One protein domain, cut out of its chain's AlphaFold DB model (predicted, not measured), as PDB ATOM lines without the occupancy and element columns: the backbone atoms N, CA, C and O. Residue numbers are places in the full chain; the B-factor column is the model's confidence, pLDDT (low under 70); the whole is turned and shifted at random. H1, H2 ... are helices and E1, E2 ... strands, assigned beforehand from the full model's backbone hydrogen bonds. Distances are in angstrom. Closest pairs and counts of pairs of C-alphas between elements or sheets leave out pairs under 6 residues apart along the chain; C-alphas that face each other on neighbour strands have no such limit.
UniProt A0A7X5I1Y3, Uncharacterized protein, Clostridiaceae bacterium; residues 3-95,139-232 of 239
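AT A GLANCE: This is residues 3 to 95 and 139 to 232 of the 239 residues of an uncharacterized protein of Clostridiaceae bacterium (UniProt A0A7X5I1Y3). What is the main picture? Two sheets, E3 E4 E6 E1 E8 and E5 E2 E9 E7, lie partly face to face with their strands crossed at 89 degrees, and helices H1 and H2, side by side and running opposite ways, cover one end of this sandwich. What makes it up? The printed part has 187 residues with two named helices and nine named strands, in the order E1 E2 H1 E3 E4 E5 E6 H2 E7 E8 E9. Both sheets are mixed and run in the orders above; the class is mixed, helices and strands, with 86 residues, under half, in named elements. How large is it? It is compact, with a radius of gyration of the C-alphas of 15.3 A and spans of 39 by 36 by 34 A.

IN THESE COORDINATES: Which elements come before the cut? E1 is residues 13 to 21, 27.0 A long from C-alpha 13 at (-30.893, -7.484, 25.556), and E2 is 29 to 34. H1 is 36 to 52, 24.6 A long, E3 is 59 to 63, and E4 is 86 to 91. Which come after it? E5 is 147 to 153, E6 is 164 to 171, 20.9 A long, and H2 is 173 to 188, 23.8 A long. E7 is 195 to 197, E8 is 212 to 214, and E9 is 220 to 225, ending at C-alpha 225 at (-51.217, -5.734, 36.760).

HOW THE PARTS SIT: How do strands pair in the strongly twisted first sheet? E3 and E4 form a hairpin, with N 61 and O 89 at 2.9 A; E4 and E6 are parallel, N 88 and O 167 at 2.9 A. E1 is antiparallel to E6, N 18 and O 168 at 2.9 A, and parallel to E8, N 15 and O 213 at 2.8 A. And in the second? E2 is antiparallel to E5, N 31 and O 151 at 2.8 A, and parallel to E9, N 32 and O 222 at 2.8 A; E9 and E7 are antiparallel, N 196 and O 223 at 2.8 A. Where are the helices? H1 and H2 touch at a shallow tilt of 26 degrees, opposite ways, the closest C-alphas being those of Ala 43 and Ala 180, 4.3 A apart. Each makes two layers, a helix on one face of a sheet: H2 stands up from the first sheet at a height of 10.9 A, H1 from the second at 13.5 A. What of their backbones? Every O i to N i+4 pair in H1 is within hydrogen-bond range, and 10 of 12 in H2.

THE WHOLE: Where is the cut? Residues 96 to 138 are not printed, and C-alphas 95 and 139 are 35.8 A apart. Which links are long? E3 to E4, with 22 residues, and E7 to E8, with 14, are long links. Where is confidence low? Residues 24 to 25, 69 to 73, 139 to 143 and 204 are under 70; the mean pLDDT of the printed part is 90.0.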
ATOM      1  N   ILE A   3     -44.008   4.840  18.894       84.19
ATOM      2  CA  ILE A   3     -43.903   3.418  19.259       84.19
ATOM      3  C   ILE A   3     -45.013   2.601  18.590       84.19
ATOM      4  O   ILE A   3     -46.167   3.022  18.563       84.19
ATOM      5  N   ASN A   4     -44.683   1.417  18.063       84.88
ATOM      6  CA  ASN A   4     -45.658   0.485  17.492       84.88
ATOM      7  C   ASN A   4     -46.144  -0.507  18.559       84.88
ATOM      8  O   ASN A   4     -45.355  -1.291  19.069       84.88
ATOM      9  N   LEU A   5     -47.447  -0.510  18.838       84.25
ATOM     10  CA  LEU A   5     -48.061  -1.326  19.892       84.25
ATOM     11  C   LEU A   5     -48.547  -2.697  19.405       84.25
ATOM     12  O   LEU A   5     -49.095  -3.476  20.180       84.25
ATOM     13  N   THR A   6     -48.401  -2.974  18.108       84.00
ATOM     14  CA  THR A   6     -48.923  -4.182  17.443       84.00
ATOM     15  C   THR A   6     -47.840  -5.209  17.123       84.00
ATOM     16  O   THR A   6     -48.096  -6.182  16.412       84.00
ATOM     17  N   LYS A   7     -46.619  -4.994  17.619       87.50
ATOM     18  CA  LYS A   7     -45.463  -5.852  17.362       87.50
ATOM     19  C   LYS A   7     -44.646  -6.042  18.630       87.50
ATOM     20  O   LYS A   7     -44.451  -5.088  19.372       87.50
ATOM     21  N   SER A   8     -44.138  -7.254  18.806       90.12
ATOM     22  CA  SER A   8     -43.078  -7.527  19.770       90.12
ATOM     23  C   SER A   8     -41.725  -7.088  19.227       90.12
ATOM     24  O   SER A   8     -41.531  -6.938  18.014       90.12
ATOM     25  N   VAL A   9     -40.782  -6.945  20.144       91.62
ATOM     26  CA  VAL A   9     -39.372  -6.686  19.860       91.62
ATOM     27  C   VAL A   9     -38.569  -7.987  19.923       91.62
ATOM     28  O   VAL A   9     -39.037  -8.997  20.453       91.62
ATOM     29  N   LEU A  10     -37.360  -7.995  19.359       90.06
ATOM     30  CA  LEU A  10     -36.488  -9.169  19.432       90.06
ATOM     31  C   LEU A  10     -35.825  -9.245  20.808       90.06
ATOM     32  O   LEU A  10     -35.197  -8.284  21.243       90.06
ATOM     33  N   LEU A  11     -35.886 -10.411  21.453       88.00
ATOM     34  CA  LEU A  11     -35.239 -10.616  22.744       88.00
ATOM     35  C   LEU A  11     -33.731 -10.851  22.568       88.00
ATOM     36  O   LEU A  11     -33.285 -11.966  22.274       88.00
ATOM     37  N   LYS A  12     -32.953  -9.777  22.721       89.00
ATOM     38  CA  LYS A  12     -31.481  -9.785  22.599       89.00
ATOM     39  C   LYS A  12     -30.769  -9.174  23.795       89.00
ATOM     40  O   LYS A  12     -29.603  -9.478  24.024       89.00
ATOM     41  N   GLU A  13     -31.480  -8.339  24.541       92.19
ATOM     42  CA  GLU A  13     -30.893  -7.484  25.556       92.19
ATOM     43  C   GLU A  13     -31.002  -8.118  26.932       92.19
ATOM     44  O   GLU A  13     -32.060  -8.598  27.344       92.19
ATOM     45  N   ILE A  14     -29.883  -8.135  27.645       93.12
ATOM     46  CA  ILE A  14     -29.818  -8.699  28.985       93.12
ATOM     47  C   ILE A  14     -30.163  -7.647  30.039       93.12
ATOM     48  O   ILE A  14     -29.864  -6.460  29.903       93.12
ATOM     49  N   CYS A  15     -30.745  -8.115  31.131       95.19
ATOM     50  CA  CYS A  15     -30.974  -7.342  32.338       95.19
ATOM     51  C   CYS A  15     -30.647  -8.196  33.565       95.19
ATOM     52  O   CYS A  15     -30.550  -9.426  33.491       95.19
ATOM     53  N   LYS A  16     -30.478  -7.543  34.712       96.88
ATOM     54  CA  LYS A  16     -30.275  -8.224  35.989       96.88
ATOM     55  C   LYS A  16     -31.100  -7.560  37.066       96.88
ATOM     56  O   LYS A  16     -31.119  -6.338  37.175       96.88
ATOM     57  N   ILE A  17     -31.728  -8.374  37.901       97.12
ATOM     58  CA  ILE A  17     -32.402  -7.922  39.108       97.12
ATOM     59  C   ILE A  17     -31.706  -8.535  40.308       97.12
ATOM     60  O   ILE A  17     -31.449  -9.735  40.356       97.12
ATOM     61  N   SER A  18     -31.387  -7.697  41.284       96.44
ATOM     62  CA  SER A  18     -30.809  -8.126  42.553       96.44
ATOM     63  C   SER A  18     -31.445  -7.372  43.712       96.44
ATOM     64  O   SER A  18     -32.049  -6.313  43.534       96.44
ATOM     65  N   VAL A  19     -31.333  -7.936  44.908       95.88
ATOM     66  CA  VAL A  19     -31.862  -7.344  46.136       95.88
ATOM     67  C   VAL A  19     -30.735  -7.126  47.134       95.88
ATOM     68  O   VAL A  19     -29.783  -7.902  47.190       95.88
ATOM     69  N   ILE A  20     -30.835  -6.062  47.925       94.56
ATOM     70  CA  ILE A  20     -29.893  -5.746  49.000       94.56
ATOM     71  C   ILE A  20     -30.681  -5.708  50.305       94.56
ATOM     72  O   ILE A  20     -31.699  -5.021  50.424       94.56
ATOM     73  N   GLY A  21     -30.219  -6.471  51.291       89.44
ATOM     74  CA  GLY A  21     -30.915  -6.645  52.555       89.44
ATOM     75  C   GLY A  21     -30.083  -7.369  53.599       89.44
ATOM     76  O   GLY A  21     -28.934  -7.734  53.360       89.44
ATOM     77  N   ASN A  22     -30.698  -7.578  54.758       79.88
ATOM     78  CA  ASN A  22     -30.073  -8.233  55.907       79.88
ATOM     79  C   ASN A  22     -30.078  -9.769  55.800       79.88
ATOM     80  O   ASN A  22     -29.509 -10.433  56.661       79.88
ATOM     81  N   ASP A  23     -30.734 -10.324  54.778       75.62
ATOM     82  CA  ASP A  23     -30.977 -11.760  54.632       75.62
ATOM     83  C   ASP A  23     -30.937 -12.175  53.155       75.62
ATOM     84  O   ASP A  23     -31.948 -12.536  52.572       75.62
ATOM     85  N   ALA A  24     -29.776 -12.054  52.506       60.03
ATOM     86  CA  ALA A  24     -29.652 -12.233  51.055       60.03
ATOM     87  C   ALA A  24     -30.011 -13.646  50.538       60.03
ATOM     88  O   ALA A  24     -30.191 -13.810  49.336       60.03
ATOM     89  N   GLU A  25     -30.113 -14.656  51.410       68.88
ATOM     90  CA  GLU A  25     -30.296 -16.059  51.005       68.88
ATOM     91  C   GLU A  25     -31.766 -16.494  50.886       68.88
ATOM     92  O   GLU A  25     -32.039 -17.549  50.317       68.88
ATOM     93  N   ASN A  26     -32.720 -15.706  51.392       85.00
ATOM     94  CA  ASN A  26     -34.131 -16.115  51.448       85.00
ATOM     95  C   ASN A  26     -35.019 -15.525  50.340       85.00
ATOM     96  O   ASN A  26     -36.191 -15.897  50.249       85.00
ATOM     97  N   ALA A  27     -34.512 -14.608  49.512       90.81
ATOM     98  CA  ALA A  27     -35.266 -14.048  48.394       90.81
ATOM     99  C   ALA A  27     -35.143 -14.948  47.165       90.81
ATOM    100  O   ALA A  27     -34.038 -15.260  46.740       90.81
ATOM    101  N   GLU A  28     -36.278 -15.260  46.541       91.19
ATOM    102  CA  GLU A  28     -36.319 -15.996  45.270       91.19
ATOM    103  C   GLU A  28     -36.952 -15.162  44.140       91.19
ATOM    104  O   GLU A  28     -36.505 -15.211  42.993       91.19
ATOM    105  N   PHE A  29     -37.962 -14.342  44.456       94.75
ATOM    106  CA  PHE A  29     -38.696 -13.559  43.459       94.75
ATOM    107  C   PHE A  29     -38.811 -12.084  43.838       94.75
ATOM    108  O   PHE A  29     -38.971 -11.738  45.010       94.75
ATOM    109  N   VAL A  30     -38.836 -11.229  42.819       97.38
ATOM    110  CA  VAL A  30     -39.259  -9.829  42.911       97.38
ATOM    111  C   VAL A  30     -40.558  -9.656  42.122       97.38
ATOM    112  O   VAL A  30     -40.611  -9.897  40.919       97.38
ATOM    113  N   GLU A  31     -41.624  -9.253  42.797       98.19
ATOM    114  CA  GLU A  31     -42.926  -8.957  42.200       98.19
ATOM    115  C   GLU A  31     -43.108  -7.437  42.137       98.19
ATOM    116  O   GLU A  31     -43.069  -6.754  43.160       98.19
ATOM    117  N   PHE A  32     -43.300  -6.915  40.929       98.31
ATOM    118  CA  PHE A  32     -43.671  -5.531  40.669       98.31
ATOM    119  C   PHE A  32     -45.179  -5.483  40.435       98.31
ATOM    120  O   PHE A  32     -45.660  -5.912  39.388       98.31
ATOM    121  N   GLU A  33     -45.932  -4.975  41.400       98.12
ATOM    122  CA  GLU A  33     -47.354  -4.681  41.242       98.12
ATOM    123  C   GLU A  33     -47.487  -3.282  40.627       98.12
ATOM    124  O   GLU A  33     -47.031  -2.292  41.204       98.12
ATOM    125  N   LEU A  34     -48.072  -3.214  39.433       94.88
ATOM    126  CA  LEU A  34     -48.076  -2.039  38.568       94.88
ATOM    127  C   LEU A  34     -49.504  -1.682  38.153       94.88
ATOM    128  O   LEU A  34     -50.226  -2.520  37.605       94.88
ATOM    129  N   SER A  35     -49.875  -0.417  38.338       92.50
ATOM    130  CA  SER A  35     -51.040   0.175  37.665       92.50
ATOM    131  C   SER A  35     -50.761   0.397  36.177       92.50
ATOM    132  O   SER A  35     -49.605   0.489  35.756       92.50
ATOM    133  N   GLN A  36     -51.813   0.531  35.365       91.12
ATOM    134  CA  GLN A  36     -51.654   0.848  33.942       91.12
ATOM    135  C   GLN A  36     -50.910   2.180  33.753       91.12
ATOM    136  O   GLN A  36     -50.010   2.277  32.918       91.12
ATOM    137  N   GLU A  37     -51.246   3.186  34.560       90.06
ATOM    138  CA  GLU A  37     -50.616   4.502  34.560       90.06
ATOM    139  C   GLU A  37     -49.131   4.431  34.936       90.06
ATOM    140  O   GLU A  37     -48.319   5.101  34.304       90.06
ATOM    141  N   ALA A  38     -48.750   3.581  35.898       92.25
ATOM    142  CA  ALA A  38     -47.342   3.378  36.240       92.25
ATOM    143  C   ALA A  38     -46.551   2.701  35.116       92.25
ATOM    144  O   ALA A  38     -45.403   3.066  34.884       92.25
ATOM    145  N   ILE A  39     -47.154   1.744  34.396       93.56
ATOM    146  CA  ILE A  39     -46.504   1.105  33.239       93.56
ATOM    147  C   ILE A  39     -46.238   2.149  32.148       93.56
ATOM    148  O   ILE A  39     -45.148   2.169  31.583       93.56
ATOM    149  N   ILE A  40     -47.213   3.023  31.875       90.81
ATOM    150  CA  ILE A  40     -47.070   4.105  30.892       90.81
ATOM    151  C   ILE A  40     -45.989   5.094  31.339       90.81
ATOM    152  O   ILE A  40     -45.086   5.371  30.559       90.81
ATOM    153  N   GLY A  41     -46.056   5.583  32.582       90.12
ATOM    154  CA  GLY A  41     -45.078   6.534  33.117       90.12
ATOM    155  C   GLY A  41     -43.656   5.978  33.085       90.12
ATOM    156  O   GLY A  41     -42.745   6.647  32.604       90.12
ATOM    157  N   PHE A  42     -43.476   4.717  33.489       93.62
ATOM    158  CA  PHE A  42     -42.166   4.074  33.441       93.62
ATOM    159  C   PHE A  42     -41.646   3.907  32.013       93.62
ATOM    160  O   PHE A  42     -40.481   4.182  31.741       93.62
ATOM    161  N   ALA A  43     -42.507   3.488  31.083       93.50
ATOM    162  CA  ALA A  43     -42.127   3.341  29.685       93.50
ATOM    163  C   ALA A  43     -41.709   4.677  29.053       93.50
ATOM    164  O   ALA A  43     -40.719   4.714  28.326       93.50
ATOM    165  N   THR A  44     -42.429   5.766  29.338       90.31
ATOM    166  CA  THR A  44     -42.089   7.093  28.811       90.31
ATOM    167  C   THR A  44     -40.743   7.581  29.333       90.31
ATOM    168  O   THR A  44     -39.883   7.926  28.529       90.31
ATOM    169  N   GLU A  45     -40.521   7.525  30.645       90.88
ATOM    170  CA  GLU A  45     -39.266   7.986  31.249       90.88
ATOM    171  C   GLU A  45     -38.061   7.173  30.774       90.88
ATOM    172  O   GLU A  45     -36.988   7.718  30.534       90.88
ATOM    173  N   LEU A  46     -38.231   5.866  30.545       94.25
ATOM    174  CA  LEU A  46     -37.184   5.058  29.920       94.25
ATOM    175  C   LEU A  46     -36.893   5.499  28.478       94.25
ATOM    176  O   LEU A  46     -35.738   5.467  28.062       94.25
ATOM    177  N   ILE A  47     -37.905   5.906  27.706       93.44
ATOM    178  CA  ILE A  47     -37.682   6.427  26.353       93.44
ATOM    179  C   ILE A  47     -36.914   7.741  26.378       93.44
ATOM    180  O   ILE A  47     -35.962   7.883  25.616       93.44
ATOM    181  N   TRP A  48     -37.292   8.666  27.248       91.12
ATOM    182  CA  TRP A  48     -36.581   9.930  27.379       91.12
ATOM    183  C   TRP A  48     -35.154   9.735  27.866       91.12
ATOM    184  O   TRP A  48     -34.223  10.241  27.251       91.12
ATOM    185  N   LEU A  49     -34.962   8.872  28.866       91.88
ATOM    186  CA  LEU A  49     -33.636   8.461  29.304       91.88
ATOM    187  C   LEU A  49     -32.810   7.891  28.143       91.88
ATOM    188  O   LEU A  49     -31.635   8.206  28.016       91.88
ATOM    189  N   TYR A  50     -33.402   7.053  27.290       93.88
ATOM    190  CA  TYR A  50     -32.720   6.527  26.106       93.88
ATOM    191  C   TYR A  50     -32.350   7.629  25.096       93.88
ATOM    192  O   TYR A  50     -31.301   7.532  24.465       93.88
ATOM    193  N   GLU A  51     -33.191   8.650  24.920       92.00
ATOM    194  CA  GLU A  51     -32.937   9.768  24.000       92.00
ATOM    195  C   GLU A  51     -31.879  10.752  24.543       92.00
ATOM    196  O   GLU A  51     -31.114  11.309  23.752       92.00
ATOM    197  N   ASP A  52     -31.781  10.904  25.867       90.12
ATOM    198  CA  ASP A  52     -30.910  11.886  26.526       90.12
ATOM    199  C   ASP A  52     -29.469  11.405  26.762       90.12
ATOM    200  O   ASP A  52     -28.548  12.222  26.867       90.12
ATOM    201  N   ILE A  53     -29.248  10.092  26.867       92.50
ATOM    202  CA  ILE A  53     -27.966   9.534  27.324       92.50
ATOM    203  C   ILE A  53     -27.138   8.978  26.167       92.50
ATOM    204  O   ILE A  53     -27.657   8.527  25.146       92.50
ATOM    205  N   GLN A  54     -25.818   8.924  26.341       93.44
ATOM    206  CA  GLN A  54     -24.950   8.273  25.355       93.44
ATOM    207  C   GLN A  54     -24.906   6.747  25.534       93.44
ATOM    208  O   GLN A  54     -24.980   6.225  26.644       93.44
ATOM    209  N   GLU A  55     -24.650   6.014  24.444       90.44
ATOM    210  CA  GLU A  55     -24.656   4.537  24.395       90.44
ATOM    211  C   GLU A  55     -23.785   3.847  25.471       90.44
ATOM    212  O   GLU A  55     -24.064   2.725  25.890       90.44
ATOM    213  N   ASN A  56     -22.714   4.505  25.923       89.75
ATOM    214  CA  ASN A  56     -21.771   3.981  26.920       89.75
ATOM    215  C   ASN A  56     -21.841   4.713  28.270       89.75
ATOM    216  O   ASN A  56     -21.017   4.462  29.155       89.75
ATOM    217  N   GLU A  57     -22.783   5.640  28.422       93.81
ATOM    218  CA  GLU A  57     -22.943   6.429  29.634       93.81
ATOM    219  C   GLU A  57     -23.464   5.558  30.775       93.81
ATOM    220  O   GLU A  57     -24.380   4.756  30.600       93.81
ATOM    221  N   LYS A  58     -22.847   5.686  31.951       94.81
ATOM    222  CA  LYS A  58     -23.249   4.940  33.144       94.81
ATOM    223  C   LYS A  58     -24.059   5.840  34.047       94.81
ATOM    224  O   LYS A  58     -23.559   6.874  34.483       94.81
ATOM    225  N   LEU A  59     -25.259   5.392  34.387       94.75
ATOM    226  CA  LEU A  59     -26.177   6.138  35.237       94.75
ATOM    227  C   LEU A  59     -26.722   5.258  36.347       94.75
ATOM    228  O   LEU A  59     -26.835   4.039  36.208       94.75
ATOM    229  N   ILE A  60     -27.045   5.902  37.462       95.69
ATOM    230  CA  ILE A  60     -27.724   5.289  38.596       95.69
ATOM    231  C   ILE A  60     -28.877   6.214  38.959       95.69
ATOM    232  O   ILE A  60     -28.649   7.358  39.349       95.69
ATOM    233  N   ILE A  61     -30.096   5.709  38.826       93.75
ATOM    234  CA  ILE A  61     -31.326   6.431  39.137       93.75
ATOM    235  C   ILE A  61     -31.950   5.759  40.352       93.75
ATOM    236  O   ILE A  61     -32.137   4.542  40.362       93.75
ATOM    237  N   CYS A  62     -32.253   6.546  41.378       91.94
ATOM    238  CA  CYS A  62     -32.859   6.065  42.613       91.94
ATOM    239  C   CYS A  62     -34.278   6.621  42.738       91.94
ATOM    240  O   CYS A  62     -34.469   7.838  42.752       91.94
ATOM    241  N   THR A  63     -35.247   5.728  42.904       91.19
ATOM    242  CA  THR A  63     -36.623   6.076  43.256       91.19
ATOM    243  C   THR A  63     -36.859   5.680  44.706       91.19
ATOM    244  O   THR A  63     -36.741   4.509  45.081       91.19
ATOM    245  N   HIS A  64     -37.167   6.676  45.532       90.69
ATOM    246  CA  HIS A  64     -37.455   6.492  46.950       90.69
ATOM    247  C   HIS A  64     -38.946   6.257  47.185       90.69
ATOM    248  O   HIS A  64     -39.800   6.680  46.403       90.69
ATOM    249  N   GLN A  65     -39.262   5.583  48.286       90.69
ATOM    250  CA  GLN A  65     -40.637   5.345  48.688       90.69
ATOM    251  C   GLN A  65     -41.334   6.635  49.114       90.69
ATOM    252  O   GLN A  65     -40.742   7.544  49.701       90.69
ATOM    253  N   LEU A  66     -42.649   6.643  48.925       88.81
ATOM    254  CA  LEU A  66     -43.550   7.535  49.638       88.81
ATOM    255  C   LEU A  66     -43.293   7.472  51.158       88.81
ATOM    256  O   LEU A  66     -42.927   6.426  51.694       88.81
ATOM    257  N   LYS A  67     -43.532   8.584  51.864       83.69
ATOM    258  CA  LYS A  67     -43.222   8.799  53.299       83.69
ATOM    259  C   LYS A  67     -41.740   8.917  53.684       83.69
ATOM    260  O   LYS A  67     -41.463   9.121  54.865       83.69
ATOM    261  N   VAL A  68     -40.804   8.866  52.735       77.88
ATOM    262  CA  VAL A  68     -39.388   9.219  52.969       77.88
ATOM    263  C   VAL A  68     -39.183  10.736  52.780       77.88
ATOM    264  O   VAL A  68     -40.045  11.414  52.211       77.88
ATOM    265  N   ASP A  69     -38.113  11.289  53.358       68.06
ATOM    266  CA  ASP A  69     -37.702  12.698  53.257       68.06
ATOM    267  C   ASP A  69     -36.284  12.769  52.642       68.06
ATOM    268  O   ASP A  69     -35.422  12.011  53.107       68.06
ATOM    269  N   PRO A  70     -35.996  13.616  51.624       59.47
ATOM    270  CA  PRO A  70     -36.872  14.594  50.955       59.47
ATOM    271  C   PRO A  70     -38.075  13.969  50.232       59.47
ATOM    272  O   PRO A  70     -38.094  12.765  49.981       59.47
ATOM    273  N   ALA A  71     -39.094  14.793  49.945       55.28
ATOM    274  CA  ALA A  71     -40.344  14.387  49.295       55.28
ATOM    275  C   ALA A  71     -40.098  13.502  48.050       55.28
ATOM    276  O   ALA A  71     -39.118  13.712  47.331       55.28
ATOM    277  N   PRO A  72     -40.958  12.503  47.799       61.88
ATOM    278  CA  PRO A  72     -40.674  11.419  46.864       61.88
ATOM    279  C   PRO A  72     -40.533  11.924  45.425       61.88
ATOM    280  O   PRO A  72     -41.400  12.634  44.918       61.88
ATOM    281  N   SER A  73     -39.447  11.517  44.766       64.44
ATOM    282  CA  SER A  73     -39.216  11.757  43.344       64.44
ATOM    283  C   SER A  73     -39.874  10.665  42.503       64.44
ATOM    284  O   SER A  73     -39.760   9.479  42.802       64.44
ATOM    285  N   GLN A  74     -40.521  11.059  41.408       78.06
ATOM    286  CA  GLN A  74     -40.932  10.146  40.340       78.06
ATOM    287  C   GLN A  74     -39.817  10.013  39.297       78.06
ATOM    288  O   GLN A  74     -40.061  10.149  38.107       78.06
ATOM    289  N   ALA A  75     -38.575   9.765  39.717       81.06
ATOM    290  CA  ALA A  75     -37.421   9.786  38.806       81.06
ATOM    291  C   ALA A  75     -37.502   8.763  37.650       81.06
ATOM    292  O   ALA A  75     -36.681   8.793  36.743       81.06
ATOM    293  N   LEU A  76     -38.457   7.833  37.718       89.50
ATOM    294  CA  LEU A  76     -38.756   6.832  36.695       89.50
ATOM    295  C   LEU A  76     -40.253   6.820  36.331       89.50
ATOM    296  O   LEU A  76     -40.770   5.795  35.902       89.50
ATOM    297  N   GLY A  77     -40.976   7.921  36.567       88.69
ATOM    298  CA  GLY A  77     -42.352   8.102  36.085       88.69
ATOM    299  C   GLY A  77     -43.432   7.488  36.972       88.69
ATOM    300  O   GLY A  77     -44.592   7.383  36.569       88.69
ATOM    301  N   PHE A  78     -43.080   7.075  38.190       90.44
ATOM    302  CA  PHE A  78     -44.005   6.502  39.166       90.44
ATOM    303  C   PHE A  78     -43.605   6.810  40.611       90.44
ATOM    304  O   PHE A  78     -42.442   7.062  40.924       90.44
ATOM    305  N   TYR A  79     -44.584   6.708  41.508       90.75
ATOM    306  CA  TYR A  79     -44.398   6.667  42.953       90.75
ATOM    307  C   TYR A  79     -44.245   5.224  43.452       90.75
ATOM    308  O   TYR A  79     -44.957   4.321  43.012       90.75
ATOM    309  N   LEU A  80     -43.368   5.013  44.433       92.44
ATOM    310  CA  LEU A  80     -43.240   3.736  45.141       92.44
ATOM    311  C   LEU A  80     -44.030   3.744  46.444       92.44
ATOM    312  O   LEU A  80     -43.836   4.627  47.277       92.44
ATOM    313  N   THR A  81     -44.860   2.731  46.683       93.44
ATOM    314  CA  THR A  81     -45.574   2.610  47.964       93.44
ATOM    315  C   THR A  81     -44.608   2.603  49.167       93.44
ATOM    316  O   THR A  81     -43.474   2.129  49.051       93.44
ATOM    317  N   PRO A  82     -45.057   3.018  50.370       92.19
ATOM    318  CA  PRO A  82     -44.222   3.006  51.578       92.19
ATOM    319  C   PRO A  82     -43.693   1.622  51.985       92.19
ATOM    320  O   PRO A  82     -42.736   1.531  52.745       92.19
ATOM    321  N   ASN A  83     -44.338   0.548  51.518       92.25
ATOM    322  CA  ASN A  83     -43.959  -0.829  51.840       92.25
ATOM    323  C   ASN A  83     -42.926  -1.411  50.864       92.25
ATOM    324  O   ASN A  83     -42.431  -2.512  51.101       92.25
ATOM    325  N   SER A  84     -42.627  -0.703  49.773       95.00
ATOM    326  CA  SER A  84     -41.626  -1.131  48.800       95.00
ATOM    327  C   SER A  84     -40.207  -0.941  49.357       95.00
ATOM    328  O   SER A  84     -39.981  -0.050  50.174       95.00
ATOM    329  N   PRO A  85     -39.207  -1.715  48.916       94.69
ATOM    330  CA  PRO A  85     -37.806  -1.318  49.002       94.69
ATOM    331  C   PRO A  85     -37.527  -0.138  48.053       94.69
ATOM    332  O   PRO A  85     -38.310   0.143  47.145       94.69
ATOM    333  N   MET A  86     -36.396   0.544  48.246       94.75
ATOM    334  CA  MET A  86     -35.922   1.558  47.305       94.75
ATOM    335  C   MET A  86     -35.659   0.876  45.962       94.75
ATOM    336  O   MET A  86     -35.077  -0.211  45.930       94.75
ATOM    337  N   PHE A  87     -36.057   1.507  44.861       96.25
ATOM    338  CA  PHE A  87     -35.792   0.973  43.530       96.25
ATOM    339  C   PHE A  87     -34.637   1.728  42.886       96.25
ATOM    340  O   PHE A  87     -34.639   2.957  42.842       96.25
ATOM    341  N   VAL A  88     -33.640   0.992  42.406       96.69
ATOM    342  CA  VAL A  88     -32.450   1.558  41.769       96.69
ATOM    343  C   VAL A  88     -32.330   1.004  40.364       96.69
ATOM    344  O   VAL A  88     -32.175  -0.203  40.201       96.69
ATOM    345  N   VAL A  89     -32.324   1.878  39.362       97.38
ATOM    346  CA  VAL A  89     -32.001   1.512  37.981       97.38
ATOM    347  C   VAL A  89     -30.545   1.859  37.703       97.38
ATOM    348  O   VAL A  89     -30.125   2.997  37.910       97.38
ATOM    349  N   LYS A  90     -29.763   0.883  37.242       97.62
ATOM    350  CA  LYS A  90     -28.390   1.091  36.770       97.62
ATOM    351  C   LYS A  90     -28.327   0.881  35.268       97.62
ATOM    352  O   LYS A  90     -28.700  -0.184  34.779       97.62
ATOM    353  N   VAL A  91     -27.809   1.878  34.564       96.69
ATOM    354  CA  VAL A  91     -27.610   1.821  33.116       96.69
ATOM    355  C   VAL A  91     -26.155   1.492  32.796       96.69
ATOM    356  O   VAL A  91     -25.240   2.057  33.403       96.69
ATOM    357  N   ASN A  92     -25.941   0.595  31.830       94.19
ATOM    358  CA  ASN A  92     -24.624   0.209  31.313       94.19
ATOM    359  C   ASN A  92     -23.671  -0.354  32.388       94.19
ATOM    360  O   ASN A  92     -22.453  -0.130  32.363       94.19
ATOM    361  N   SER A  93     -24.220  -1.097  33.353       90.56
ATOM    362  CA  SER A  93     -23.446  -1.824  34.367       90.56
ATOM    363  C   SER A  93     -23.186  -3.292  34.013       90.56
ATOM    364  O   SER A  93     -22.318  -3.909  34.633       90.56
ATOM    365  N   LEU A  94     -23.882  -3.841  33.010       91.62
ATOM    366  CA  LEU A  94     -23.757  -5.237  32.596       91.62
ATOM    367  C   LEU A  94     -22.747  -5.399  31.456       91.62
ATOM    368  O   LEU A  94     -22.646  -4.566  30.555       91.62
ATOM    369  N   ASN A  95     -22.028  -6.521  31.457       84.44
ATOM    370  CA  ASN A  95     -21.176  -6.885  30.328       84.44
ATOM    371  C   ASN A  95     -22.045  -7.147  29.098       84.44
ATOM    372  O   ASN A  95     -23.004  -7.906  29.173       84.44
ATOM    373  N   PRO A 139     -48.333  15.024  31.831       52.72
ATOM    374  CA  PRO A 139     -49.754  14.673  31.759       52.72
ATOM    375  C   PRO A 139     -50.150  13.235  32.168       52.72
ATOM    376  O   PRO A 139     -51.343  12.940  32.159       52.72
ATOM    377  N   TYR A 140     -49.227  12.337  32.533       51.41
ATOM    378  CA  TYR A 140     -49.511  10.986  33.070       51.41
ATOM    379  C   TYR A 140     -49.622  10.941  34.593       51.41
ATOM    380  O   TYR A 140     -50.011   9.911  35.146       51.41
ATOM    381  N   GLU A 141     -49.442  12.077  35.263       57.75
ATOM    382  CA  GLU A 141     -49.939  12.308  36.618       57.75
ATOM    383  C   GLU A 141     -51.478  12.333  36.707       57.75
ATOM    384  O   GLU A 141     -52.032  12.950  37.618       57.75
ATOM    385  N   LEU A 142     -52.210  11.672  35.796       54.28
ATOM    386  CA  LEU A 142     -53.671  11.588  35.828       54.28
ATOM    387  C   LEU A 142     -54.122  11.064  37.199       54.28
ATOM    388  O   LEU A 142     -54.159   9.867  37.472       54.28
ATOM    389  N   SER A 143     -54.464  12.005  38.078       61.66
ATOM    390  CA  SER A 143     -54.823  11.786  39.481       61.66
ATOM    391  C   SER A 143     -53.761  11.085  40.350       61.66
ATOM    392  O   SER A 143     -54.142  10.455  41.334       61.66
ATOM    393  N   LYS A 144     -52.458  11.182  40.033       79.31
ATOM    394  CA  LYS A 144     -51.369  10.560  40.827       79.31
ATOM    395  C   LYS A 144     -51.519   9.033  40.972       79.31
ATOM    396  O   LYS A 144     -51.248   8.466  42.030       79.31
ATOM    397  N   LYS A 145     -52.019   8.371  39.924       84.81
ATOM    398  CA  LYS A 145     -52.293   6.920  39.884       84.81
ATOM    399  C   LYS A 145     -51.097   6.057  39.500       84.81
ATOM    400  O   LYS A 145     -51.163   4.843  39.644       84.81
ATOM    401  N   ASN A 146     -50.015   6.670  39.028       88.62
ATOM    402  CA  ASN A 146     -48.762   6.028  38.650       88.62
ATOM    403  C   ASN A 146     -48.022   5.487  39.882       88.62
ATOM    404  O   ASN A 146     -47.017   6.032  40.326       88.62
ATOM    405  N   ILE A 147     -48.552   4.418  40.466       91.25
ATOM    406  CA  ILE A 147     -48.029   3.790  41.677       91.25
ATOM    407  C   ILE A 147     -47.517   2.399  41.341       91.25
ATOM    408  O   ILE A 147     -48.163   1.647  40.602       91.25
ATOM    409  N   ILE A 148     -46.377   2.072  41.940       94.88
ATOM    410  CA  ILE A 148     -45.774   0.748  41.946       94.88
ATOM    411  C   ILE A 148     -45.624   0.278  43.391       94.88
ATOM    412  O   ILE A 148     -45.172   1.026  44.263       94.88
ATOM    413  N   ASN A 149     -45.963  -0.984  43.637       97.12
ATOM    414  CA  ASN A 149     -45.617  -1.691  44.863       97.12
ATOM    415  C   ASN A 149     -44.643  -2.824  44.523       97.12
ATOM    416  O   ASN A 149     -44.939  -3.669  43.684       97.12
ATOM    417  N   ILE A 150     -43.477  -2.846  45.164       97.88
ATOM    418  CA  ILE A 150     -42.463  -3.880  44.943       97.88
ATOM    419  C   ILE A 150     -42.438  -4.812  46.148       97.88
ATOM    420  O   ILE A 150     -42.250  -4.377  47.286       97.88
ATOM    421  N   ARG A 151     -42.601  -6.108  45.886       97.56
ATOM    422  CA  ARG A 151     -42.587  -7.161  46.899       97.56
ATOM    423  C   ARG A 151     -41.464  -8.142  46.615       97.56
ATOM    424  O   ARG A 151     -41.282  -8.585  45.489       97.56
ATOM    425  N   ILE A 152     -40.737  -8.520  47.654       97.25
ATOM    426  CA  ILE A 152     -39.730  -9.578  47.594       97.25
ATOM    427  C   ILE A 152     -40.327 -10.813  48.255       97.25
ATOM    428  O   ILE A 152     -40.843 -10.742  49.378       97.25
ATOM    429  N   LEU A 153     -40.301 -11.927  47.531       95.94
ATOM    430  CA  LEU A 153     -40.931 -13.176  47.927       95.94
ATOM    431  C   LEU A 153     -39.886 -14.278  48.088       95.94
ATOM    432  O   LEU A 153     -38.931 -14.362  47.312       95.94
ATOM    433  N   ASP A 154     -40.102 -15.148  49.071       94.12
ATOM    434  CA  ASP A 154     -39.318 -16.371  49.228       94.12
ATOM    435  C   ASP A 154     -39.792 -17.486  48.276       94.12
ATOM    436  O   ASP A 154     -40.752 -17.332  47.510       94.12
ATOM    437  N   LYS A 155     -39.130 -18.645  48.343       91.62
ATOM    438  CA  LYS A 155     -39.480 -19.848  47.566       91.62
ATOM    439  C   LYS A 155     -40.926 -20.328  47.765       91.62
ATOM    440  O   LYS A 155     -41.495 -20.939  46.866       91.62
ATOM    441  N   ASP A 156     -41.516 -20.045  48.929       93.56
ATOM    442  CA  ASP A 156     -42.886 -20.417  49.295       93.56
ATOM    443  C   ASP A 156     -43.885 -19.295  48.931       93.56
ATOM    444  O   ASP A 156     -45.042 -19.326  49.357       93.56
ATOM    445  N   LYS A 157     -43.442 -18.285  48.159       92.06
ATOM    446  CA  LYS A 157     -44.190 -17.079  47.766       92.06
ATOM    447  C   LYS A 157     -44.658 -16.220  48.947       92.06
ATOM    448  O   LYS A 157     -45.587 -15.419  48.813       92.06
ATOM    449  N   ARG A 158     -44.016 -16.338  50.113       94.69
ATOM    450  CA  ARG A 158     -44.301 -15.479  51.269       94.69
ATOM    451  C   ARG A 158     -43.589 -14.147  51.117       94.69
ATOM    452  O   ARG A 158     -42.449 -14.085  50.669       94.69
ATOM    453  N   ASN A 159     -44.266 -13.080  51.527       95.38
ATOM    454  CA  ASN A 159     -43.705 -11.737  51.492       95.38
ATOM    455  C   ASN A 159     -42.621 -11.576  52.571       95.38
ATOM    456  O   ASN A 159     -42.925 -11.616  53.761       95.38
ATOM    457  N   VAL A 160     -41.381 -11.357  52.133       95.50
ATOM    458  CA  VAL A 160     -40.197 -11.129  52.975       95.50
ATOM    459  C   VAL A 160     -39.589  -9.739  52.751       95.50
ATOM    460  O   VAL A 160     -38.464  -9.475  53.164       95.50
ATOM    461  N   THR A 161     -40.340  -8.829  52.121       95.69
ATOM    462  CA  THR A 161     -39.886  -7.481  51.729       95.69
ATOM    463  C   THR A 161     -39.232  -6.705  52.869       95.69
ATOM    464  O   THR A 161     -38.226  -6.045  52.646       95.69
ATOM    465  N   SER A 162     -39.727  -6.840  54.105       93.81
ATOM    466  CA  SER A 162     -39.190  -6.143  55.285       93.81
ATOM    467  C   SER A 162     -37.714  -6.427  55.582       93.81
ATOM    468  O   SER A 162     -37.086  -5.663  56.311       93.81
ATOM    469  N   ASN A 163     -37.158  -7.520  55.054       94.50
ATOM    470  CA  ASN A 163     -35.762  -7.902  55.272       94.50
ATOM    471  C   ASN A 163     -34.797  -7.219  54.288       94.50
ATOM    472  O   ASN A 163     -33.577  -7.328  54.444       94.50
ATOM    473  N   TYR A 164     -35.327  -6.507  53.293       94.44
ATOM    474  CA  TYR A 164     -34.572  -5.897  52.209       94.44
ATOM    475  C   TYR A 164     -34.873  -4.409  52.124       94.44
ATOM    476  O   TYR A 164     -35.990  -3.960  52.363       94.44
ATOM    477  N   ASN A 165     -33.853  -3.635  51.776       93.38
ATOM    478  CA  ASN A 165     -33.962  -2.183  51.682       93.38
ATOM    479  C   ASN A 165     -33.928  -1.686  50.236       93.38
ATOM    480  O   ASN A 165     -34.434  -0.597  49.976       93.38
ATOM    481  N   THR A 166     -33.368  -2.468  49.306       95.69
ATOM    482  CA  THR A 166     -33.156  -2.043  47.919       95.69
ATOM    483  C   THR A 166     -33.413  -3.184  46.946       95.69
ATOM    484  O   THR A 166     -32.979  -4.313  47.176       95.69
ATOM    485  N   VAL A 167     -34.052  -2.860  45.828       97.50
ATOM    486  CA  VAL A 167     -34.092  -3.669  44.607       97.50
ATOM    487  C   VAL A 167     -33.307  -2.916  43.542       97.50
ATOM    488  O   VAL A 167     -33.559  -1.737  43.296       97.50
ATOM    489  N   VAL A 168     -32.346  -3.590  42.920       98.12
ATOM    490  CA  VAL A 168     -31.518  -3.043  41.846       98.12
ATOM    491  C   VAL A 168     -31.916  -3.709  40.537       98.12
ATOM    492  O   VAL A 168     -31.857  -4.932  40.431       98.12
ATOM    493  N   PHE A 169     -32.287  -2.900  39.551       98.12
ATOM    494  CA  PHE A 169     -32.556  -3.284  38.173       98.12
ATOM    495  C   PHE A 169     -31.441  -2.746  37.275       98.12
ATOM    496  O   PHE A 169     -31.225  -1.542  37.176       98.12
ATOM    497  N   GLU A 170     -30.697  -3.639  36.644       97.94
ATOM    498  CA  GLU A 170     -29.574  -3.305  35.775       97.94
ATOM    499  C   GLU A 170     -29.951  -3.579  34.321       97.94
ATOM    500  O   GLU A 170     -30.458  -4.658  34.004       97.94
ATOM    501  N   ILE A 171     -29.690  -2.613  33.441       96.38
ATOM    502  CA  ILE A 171     -30.033  -2.672  32.019       96.38
ATOM    503  C   ILE A 171     -28.976  -1.933  31.188       96.38
ATOM    504  O   ILE A 171     -28.372  -0.967  31.648       96.38
ATOM    505  N   ASN A 172     -28.718  -2.385  29.962       95.12
ATOM    506  CA  ASN A 172     -27.841  -1.672  29.028       95.12
ATOM    507  C   ASN A 172     -28.653  -0.760  28.104       95.12
ATOM    508  O   ASN A 172     -29.848  -0.977  27.924       95.12
ATOM    509  N   TYR A 173     -27.989   0.234  27.509       94.62
ATOM    510  CA  TYR A 173     -28.598   1.247  26.642       94.62
ATOM    511  C   TYR A 173     -29.575   0.667  25.604       94.62
ATOM    512  O   TYR A 173     -30.731   1.082  25.553       94.62
ATOM    513  N   ASP A 174     -29.152  -0.353  24.852       91.69
ATOM    514  CA  ASP A 174     -29.983  -0.987  23.819       91.69
ATOM    515  C   ASP A 174     -31.243  -1.653  24.406       91.69
ATOM    516  O   ASP A 174     -32.320  -1.610  23.810       91.69
ATOM    517  N   GLY A 175     -31.146  -2.191  25.626       94.31
ATOM    518  CA  GLY A 175     -32.268  -2.791  26.348       94.31
ATOM    519  C   GLY A 175     -33.321  -1.790  26.806       94.31
ATOM    520  O   GLY A 175     -34.489  -2.162  26.905       94.31
ATOM    521  N   ILE A 176     -32.949  -0.530  27.058       96.06
ATOM    522  CA  ILE A 176     -33.869   0.494  27.580       96.06
ATOM    523  C   ILE A 176     -35.055   0.675  26.633       96.06
ATOM    524  O   ILE A 176     -36.213   0.570  27.044       96.06
ATOM    525  N   LYS A 177     -34.766   0.898  25.349       95.12
ATOM    526  CA  LYS A 177     -35.789   1.148  24.335       95.12
ATOM    527  C   LYS A 177     -36.685  -0.064  24.104       95.12
ATOM    528  O   LYS A 177     -37.901   0.090  23.954       95.12
ATOM    529  N   GLU A 178     -36.099  -1.256  24.057       95.69
ATOM    530  CA  GLU A 178     -36.846  -2.489  23.809       95.69
ATOM    531  C   GLU A 178     -37.747  -2.835  25.001       95.69
ATOM    532  O   GLU A 178     -38.918  -3.174  24.810       95.69
ATOM    533  N   PHE A 179     -37.256  -2.635  26.229       97.38
ATOM    534  CA  PHE A 179     -38.062  -2.792  27.436       97.38
ATOM    535  C   PHE A 179     -39.221  -1.798  27.480       97.38
ATOM    536  O   PHE A 179     -40.376  -2.199  27.622       97.38
ATOM    537  N   ALA A 180     -38.941  -0.510  27.275       96.19
ATOM    538  CA  ALA A 180     -39.960   0.534  27.242       96.19
ATOM    539  C   ALA A 180     -41.028   0.281  26.166       96.19
ATOM    540  O   ALA A 180     -42.227   0.415  26.419       96.19
ATOM    541  N   THR A 181     -40.615  -0.160  24.974       94.81
ATOM    542  CA  THR A 181     -41.537  -0.530  23.891       94.81
ATOM    543  C   THR A 181     -42.492  -1.636  24.334       94.81
ATOM    544  O   THR A 181     -43.707  -1.518  24.143       94.81
ATOM    545  N   MET A 182     -41.974  -2.685  24.974       96.69
ATOM    546  CA  MET A 182     -42.812  -3.783  25.454       96.69
ATOM    547  C   MET A 182     -43.663  -3.407  26.669       96.69
ATOM    548  O   MET A 182     -44.768  -3.932  26.798       96.69
ATOM    549  N   LEU A 183     -43.230  -2.462  27.508       96.06
ATOM    550  CA  LEU A 183     -44.076  -1.882  28.553       96.06
ATOM    551  C   LEU A 183     -45.268  -1.122  27.951       96.06
ATOM    552  O   LEU A 183     -46.396  -1.313  28.403       96.06
ATOM    553  N   PHE A 184     -45.084  -0.346  26.877       92.88
ATOM    554  CA  PHE A 184     -46.216   0.281  26.181       92.88
ATOM    555  C   PHE A 184     -47.172  -0.747  25.561       92.88
ATOM    556  O   PHE A 184     -48.394  -0.594  25.647       92.88
ATOM    557  N   VAL A 185     -46.633  -1.810  24.956       92.25
ATOM    558  CA  VAL A 185     -47.440  -2.933  24.453       92.25
ATOM    559  C   VAL A 185     -48.238  -3.569  25.596       92.25
ATOM    560  O   VAL A 185     -49.438  -3.809  25.439       92.25
ATOM    561  N   LEU A 186     -47.605  -3.798  26.749       93.62
ATOM    562  CA  LEU A 186     -48.252  -4.336  27.942       93.62
ATOM    563  C   LEU A 186     -49.364  -3.406  28.444       93.62
ATOM    564  O   LEU A 186     -50.487  -3.863  28.636       93.62
ATOM    565  N   ALA A 187     -49.105  -2.102  28.573       90.88
ATOM    566  CA  ALA A 187     -50.108  -1.121  28.983       90.88
ATOM    567  C   ALA A 187     -51.324  -1.097  28.042       90.88
ATOM    568  O   ALA A 187     -52.460  -0.981  28.498       90.88
ATOM    569  N   ASN A 188     -51.116  -1.250  26.731       88.00
ATOM    570  CA  ASN A 188     -52.203  -1.305  25.745       88.00
ATOM    571  C   ASN A 188     -53.039  -2.599  25.833       88.00
ATOM    572  O   ASN A 188     -54.176  -2.636  25.363       88.00
ATOM    573  N   ASN A 189     -52.483  -3.657  26.429       87.75
ATOM    574  CA  ASN A 189     -53.146  -4.943  26.655       87.75
ATOM    575  C   ASN A 189     -53.418  -5.197  28.150       87.75
ATOM    576  O   ASN A 189     -53.648  -6.342  28.532       87.75
ATOM    577  N   TYR A 190     -53.400  -4.143  28.971       89.44
ATOM    578  CA  TYR A 190     -53.523  -4.236  30.420       89.44
ATOM    579  C   TYR A 190     -54.804  -4.964  30.834       89.44
ATOM    580  O   TYR A 190     -55.908  -4.622  30.400       89.44
ATOM    581  N   GLU A 191     -54.648  -5.939  31.721       92.19
ATOM    582  CA  GLU A 191     -55.744  -6.690  32.314       92.19
ATOM    583  C   GLU A 191     -55.434  -6.916  33.795       92.19
ATOM    584  O   GLU A 191     -54.422  -7.519  34.150       92.19
ATOM    585  N   GLU A 192     -56.288  -6.385  34.669       93.88
ATOM    586  CA  GLU A 192     -56.091  -6.468  36.115       93.88
ATOM    587  C   GLU A 192     -56.032  -7.929  36.589       93.88
ATOM    588  O   GLU A 192     -56.829  -8.773  36.182       93.88
ATOM    589  N   GLY A 193     -55.072  -8.222  37.465       95.19
ATOM    590  CA  GLY A 193     -54.810  -9.554  38.000       95.19
ATOM    591  C   GLY A 193     -53.893 -10.420  37.133       95.19
ATOM    592  O   GLY A 193     -53.489 -11.484  37.602       95.19
ATOM    593  N   GLN A 194     -53.533  -9.997  35.915       95.69
ATOM    594  CA  GLN A 194     -52.576 -10.747  35.101       95.69
ATOM    595  C   GLN A 194     -51.136 -10.604  35.596       95.69
ATOM    596  O   GLN A 194     -50.716  -9.551  36.079       95.69
ATOM    597  N   GLU A 195     -50.382 -11.694  35.445       96.06
ATOM    598  CA  GLU A 195     -48.983 -11.821  35.841       96.06
ATOM    599  C   GLU A 195     -48.120 -12.156  34.623       96.06
ATOM    600  O   GLU A 195     -48.417 -13.074  33.854       96.06
ATOM    601  N   TYR A 196     -47.015 -11.433  34.491       96.19
ATOM    602  CA  TYR A 196     -46.042 -11.563  33.417       96.19
ATOM    603  C   TYR A 196     -44.663 -11.822  34.033       96.19
ATOM    604  O   TYR A 196     -43.913 -10.877  34.295       96.19
ATOM    605  N   PRO A 197     -44.312 -13.092  34.310       95.75
ATOM    606  CA  PRO A 197     -42.946 -13.457  34.668       95.75
ATOM    607  C   PRO A 197     -41.987 -13.033  33.554       95.75
ATOM    608  O   PRO A 197     -42.252 -13.316  32.387       95.75
ATOM    609  N   LEU A 198     -40.886 -12.363  33.887       95.44
ATOM    610  CA  LEU A 198     -39.859 -11.994  32.913       95.44
ATOM    611  C   LEU A 198     -39.125 -13.248  32.428       95.44
ATOM    612  O   LEU A 198     -38.854 -14.166  33.205       95.44
ATOM    613  N   ALA A 199     -38.773 -13.279  31.142       94.56
ATOM    614  CA  ALA A 199     -37.905 -14.320  30.606       94.56
ATOM    615  C   ALA A 199     -36.565 -14.353  31.361       94.56
ATOM    616  O   ALA A 199     -35.927 -13.322  31.561       94.56
ATOM    617  N   HIS A 200     -36.127 -15.551  31.747       93.19
ATOM    618  CA  HIS A 200     -34.870 -15.782  32.457       93.19
ATOM    619  C   HIS A 200     -34.006 -16.774  31.684       93.19
ATOM    620  O   HIS A 200     -34.516 -17.788  31.220       93.19
ATOM    621  N   ILE A 201     -32.697 -16.543  31.556       90.12
ATOM    622  CA  ILE A 201     -31.827 -17.358  30.689       90.12
ATOM    623  C   ILE A 201     -31.834 -18.856  31.040       90.12
ATOM    624  O   ILE A 201     -31.731 -19.699  30.151       90.12
ATOM    625  N   SER A 202     -32.000 -19.197  32.319       84.94
ATOM    626  CA  SER A 202     -32.082 -20.587  32.793       84.94
ATOM    627  C   SER A 202     -33.465 -21.232  32.627       84.94
ATOM    628  O   SER A 202     -33.571 -22.457  32.677       84.94
ATOM    629  N   GLN A 203     -34.523 -20.435  32.451       78.12
ATOM    630  CA  GLN A 203     -35.931 -20.863  32.476       78.12
ATOM    631  C   GLN A 203     -36.753 -20.127  31.406       78.12
ATOM    632  O   GLN A 203     -37.911 -19.769  31.608       78.12
ATOM    633  N   ALA A 204     -36.143 -19.867  30.246       63.81
ATOM    634  CA  ALA A 204     -36.670 -18.890  29.294       63.81
ATOM    635  C   ALA A 204     -38.087 -19.248  28.799       63.81
ATOM    636  O   ALA A 204     -38.926 -18.365  28.642       63.81
ATOM    637  N   HIS A 205     -38.391 -20.546  28.679       70.00
ATOM    638  CA  HIS A 205     -39.687 -21.075  28.243       70.00
ATOM    639  C   HIS A 205     -40.870 -20.726  29.166       70.00
ATOM    640  O   HIS A 205     -42.029 -20.877  28.768       70.00
ATOM    641  N   GLU A 206     -40.612 -20.264  30.392       80.62
ATOM    642  CA  GLU A 206     -41.661 -19.931  31.356       80.62
ATOM    643  C   GLU A 206     -42.031 -18.441  31.363       80.62
ATOM    644  O   GLU A 206     -43.181 -18.120  31.690       80.62
ATOM    645  N   GLY A 207     -41.116 -17.562  30.941       90.81
ATOM    646  CA  GLY A 207     -41.279 -16.109  31.001       90.81
ATOM    647  C   GLY A 207     -41.679 -15.449  29.679       90.81
ATOM    648  O   GLY A 207     -41.557 -16.026  28.599       90.81
ATOM    649  N   TYR A 208     -42.186 -14.225  29.782       94.81
ATOM    650  CA  TYR A 208     -42.636 -13.393  28.674       94.81
ATOM    651  C   TYR A 208     -41.501 -12.541  28.103       94.81
ATOM    652  O   TYR A 208     -40.652 -12.022  28.832       94.81
ATOM    653  N   ASN A 209     -41.534 -12.356  26.786       93.88
ATOM    654  CA  ASN A 209     -40.742 -11.375  26.070       93.88
ATOM    655  C   ASN A 209     -41.239  -9.972  26.421       93.88
ATOM    656  O   ASN A 209     -42.264  -9.514  25.922       93.88
ATOM    657  N   LEU A 210     -40.486  -9.304  27.287       95.12
ATOM    658  CA  LEU A 210     -40.638  -7.886  27.589       95.12
ATOM    659  C   LEU A 210     -39.482  -7.075  26.985       95.12
ATOM    660  O   LEU A 210     -39.179  -6.001  27.468       95.12
ATOM    661  N   GLY A 211     -38.802  -7.581  25.952       94.00
ATOM    662  CA  GLY A 211     -37.664  -6.907  25.316       94.00
ATOM    663  C   GLY A 211     -36.336  -7.036  26.058       94.00
ATOM    664  O   GLY A 211     -35.298  -6.697  25.501       94.00
ATOM    665  N   ILE A 212     -36.351  -7.605  27.264       94.50
ATOM    666  CA  ILE A 212     -35.172  -7.907  28.082       94.50
ATOM    667  C   ILE A 212     -35.248  -9.311  28.677       94.50
ATOM    668  O   ILE A 212     -36.337  -9.813  28.969       94.50
ATOM    669  N   ILE A 213     -34.090  -9.945  28.866       94.06
ATOM    670  CA  ILE A 213     -33.960 -11.269  29.481       94.06
ATOM    671  C   ILE A 213     -33.079 -11.210  30.729       94.06
ATOM    672  O   ILE A 213     -32.022 -10.584  30.732       94.06
ATOM    673  N   LEU A 214     -33.508 -11.870  31.801       94.62
ATOM    674  CA  LEU A 214     -32.766 -11.941  33.055       94.62
ATOM    675  C   LEU A 214     -31.566 -12.893  32.921       94.62
ATOM    676  O   LEU A 214     -31.700 -14.019  32.427       94.62
ATOM    677  N   VAL A 215     -30.392 -12.440  33.361       93.56
ATOM    678  CA  VAL A 215     -29.145 -13.230  33.380       93.56
ATOM    679  C   VAL A 215     -29.150 -14.323  34.454       93.56
ATOM    680  O   VAL A 215     -29.983 -14.330  35.346       93.56
ATOM    681  N   GLN A 216     -28.193 -15.253  34.385       90.75
ATOM    682  CA  GLN A 216     -28.173 -16.482  35.193       90.75
ATOM    683  C   GLN A 216     -28.193 -16.246  36.710       90.75
ATOM    684  O   GLN A 216     -28.751 -17.063  37.438       90.75
ATOM    685  N   ASP A 217     -27.546 -15.182  37.178       90.81
ATOM    686  CA  ASP A 217     -27.441 -14.795  38.586       90.81
ATOM    687  C   ASP A 217     -28.455 -13.703  38.976       90.81
ATOM    688  O   ASP A 217     -28.302 -13.042  40.005       90.81
ATOM    689  N   SER A 218     -29.468 -13.484  38.136       93.94
ATOM    690  CA  SER A 218     -30.577 -12.594  38.432       93.94
ATOM    691  C   SER A 218     -31.603 -13.277  39.329       93.94
ATOM    692  O   SER A 218     -31.869 -14.471  39.234       93.94
ATOM    693  N   MET A 219     -32.262 -12.466  40.146       93.69
ATOM    694  CA  MET A 219     -33.539 -12.812  40.752       93.69
ATOM    695  C   MET A 219     -34.589 -13.056  39.669       93.69
ATOM    696  O   MET A 219     -34.590 -12.373  38.637       93.69
ATOM    697  N   GLN A 220     -35.528 -13.966  39.934       94.38
ATOM    698  CA  GLN A 220     -36.733 -14.069  39.118       94.38
ATOM    699  C   GLN A 220     -37.619 -12.844  39.339       94.38
ATOM    700  O   GLN A 220     -37.704 -12.325  40.454       94.38
ATOM    701  N   ALA A 221     -38.311 -12.399  38.292       96.38
ATOM    702  CA  ALA A 221     -39.135 -11.203  38.362       96.38
ATOM    703  C   ALA A 221     -40.493 -11.384  37.702       96.38
ATOM    704  O   ALA A 221     -40.613 -12.074  36.692       96.38
ATOM    705  N   ILE A 222     -41.512 -10.754  38.278       97.00
ATOM    706  CA  ILE A 222     -42.899 -10.832  37.818       97.00
ATOM    707  C   ILE A 222     -43.455  -9.414  37.750       97.00
ATOM    708  O   ILE A 222     -43.401  -8.696  38.748       97.00
ATOM    709  N   LEU A 223     -44.008  -9.020  36.602       97.75
ATOM    710  CA  LEU A 223     -44.854  -7.827  36.515       97.75
ATOM    711  C   LEU A 223     -46.308  -8.246  36.707       97.75
ATOM    712  O   LEU A 223     -46.803  -9.104  35.978       97.75
ATOM    713  N   LYS A 224     -46.995  -7.651  37.674       97.69
ATOM    714  CA  LYS A 224     -48.383  -7.957  38.003       97.69
ATOM    715  C   LYS A 224     -49.246  -6.720  37.827       97.69
ATOM    716  O   LYS A 224     -48.992  -5.690  38.446       97.69
ATOM    717  N   CYS A 225     -50.281  -6.824  37.007       96.31
ATOM    718  CA  CYS A 225     -51.217  -5.734  36.760       96.31
ATOM    719  C   CYS A 225     -52.181  -5.594  37.946       96.31
ATOM    720  O   CYS A 225     -53.005  -6.481  38.179       96.31
ATOM    721  N   VAL A 226     -52.086  -4.502  38.707       95.56
ATOM    722  CA  VAL A 226     -52.894  -4.265  39.916       95.56
ATOM    723  C   VAL A 226     -53.338  -2.807  39.985       95.56
ATOM    724  O   VAL A 226     -52.540  -1.893  39.784       95.56
ATOM    725  N   HIS A 227     -54.601  -2.568  40.342       90.50
ATOM    726  CA  HIS A 227     -55.047  -1.225  40.697       90.50
ATOM    727  C   HIS A 227     -54.626  -0.874  42.135       90.50
ATOM    728  O   HIS A 227     -55.143  -1.434  43.102       90.50
ATOM    729  N   LEU A 228     -53.712   0.088  42.285       90.69
ATOM    730  CA  LEU A 228     -53.143   0.479  43.582       90.69
ATOM    731  C   LEU A 228     -53.756   1.760  44.182       90.69
ATOM    732  O   LEU A 228     -53.346   2.177  45.253       90.69
ATOM    733  N   GLY A 229     -54.755   2.377  43.548       89.94
ATOM    734  CA  GLY A 229     -55.342   3.631  44.046       89.94
ATOM    735  C   GLY A 229     -54.565   4.865  43.585       89.94
ATOM    736  O   GLY A 229     -54.066   4.892  42.461       89.94
ATOM    737  N   ILE A 230     -54.510   5.900  44.426       88.94
ATOM    738  CA  ILE A 230     -53.815   7.167  44.138       88.94
ATOM    739  C   ILE A 230     -52.713   7.435  45.168       88.94
ATOM    740  O   ILE A 230     -52.812   7.019  46.318       88.94
ATOM    741  N   ALA A 231     -51.652   8.153  44.790       86.44
ATOM    742  CA  ALA A 231     -50.502   8.390  45.669       86.44
ATOM    743  C   ALA A 231     -50.902   9.076  46.987       86.44
ATOM    744  O   ALA A 231     -50.297   8.826  48.027       86.44
ATOM    745  N   TYR A 232     -51.971   9.879  46.955       84.44
ATOM    746  CA  TYR A 232     -52.567  10.507  48.133       84.44
ATOM    747  C   TYR A 232     -53.080   9.501  49.178       84.44
ATOM    748  O   TYR A 232     -52.989   9.773  50.375       84.44
TER     749      TYR A 232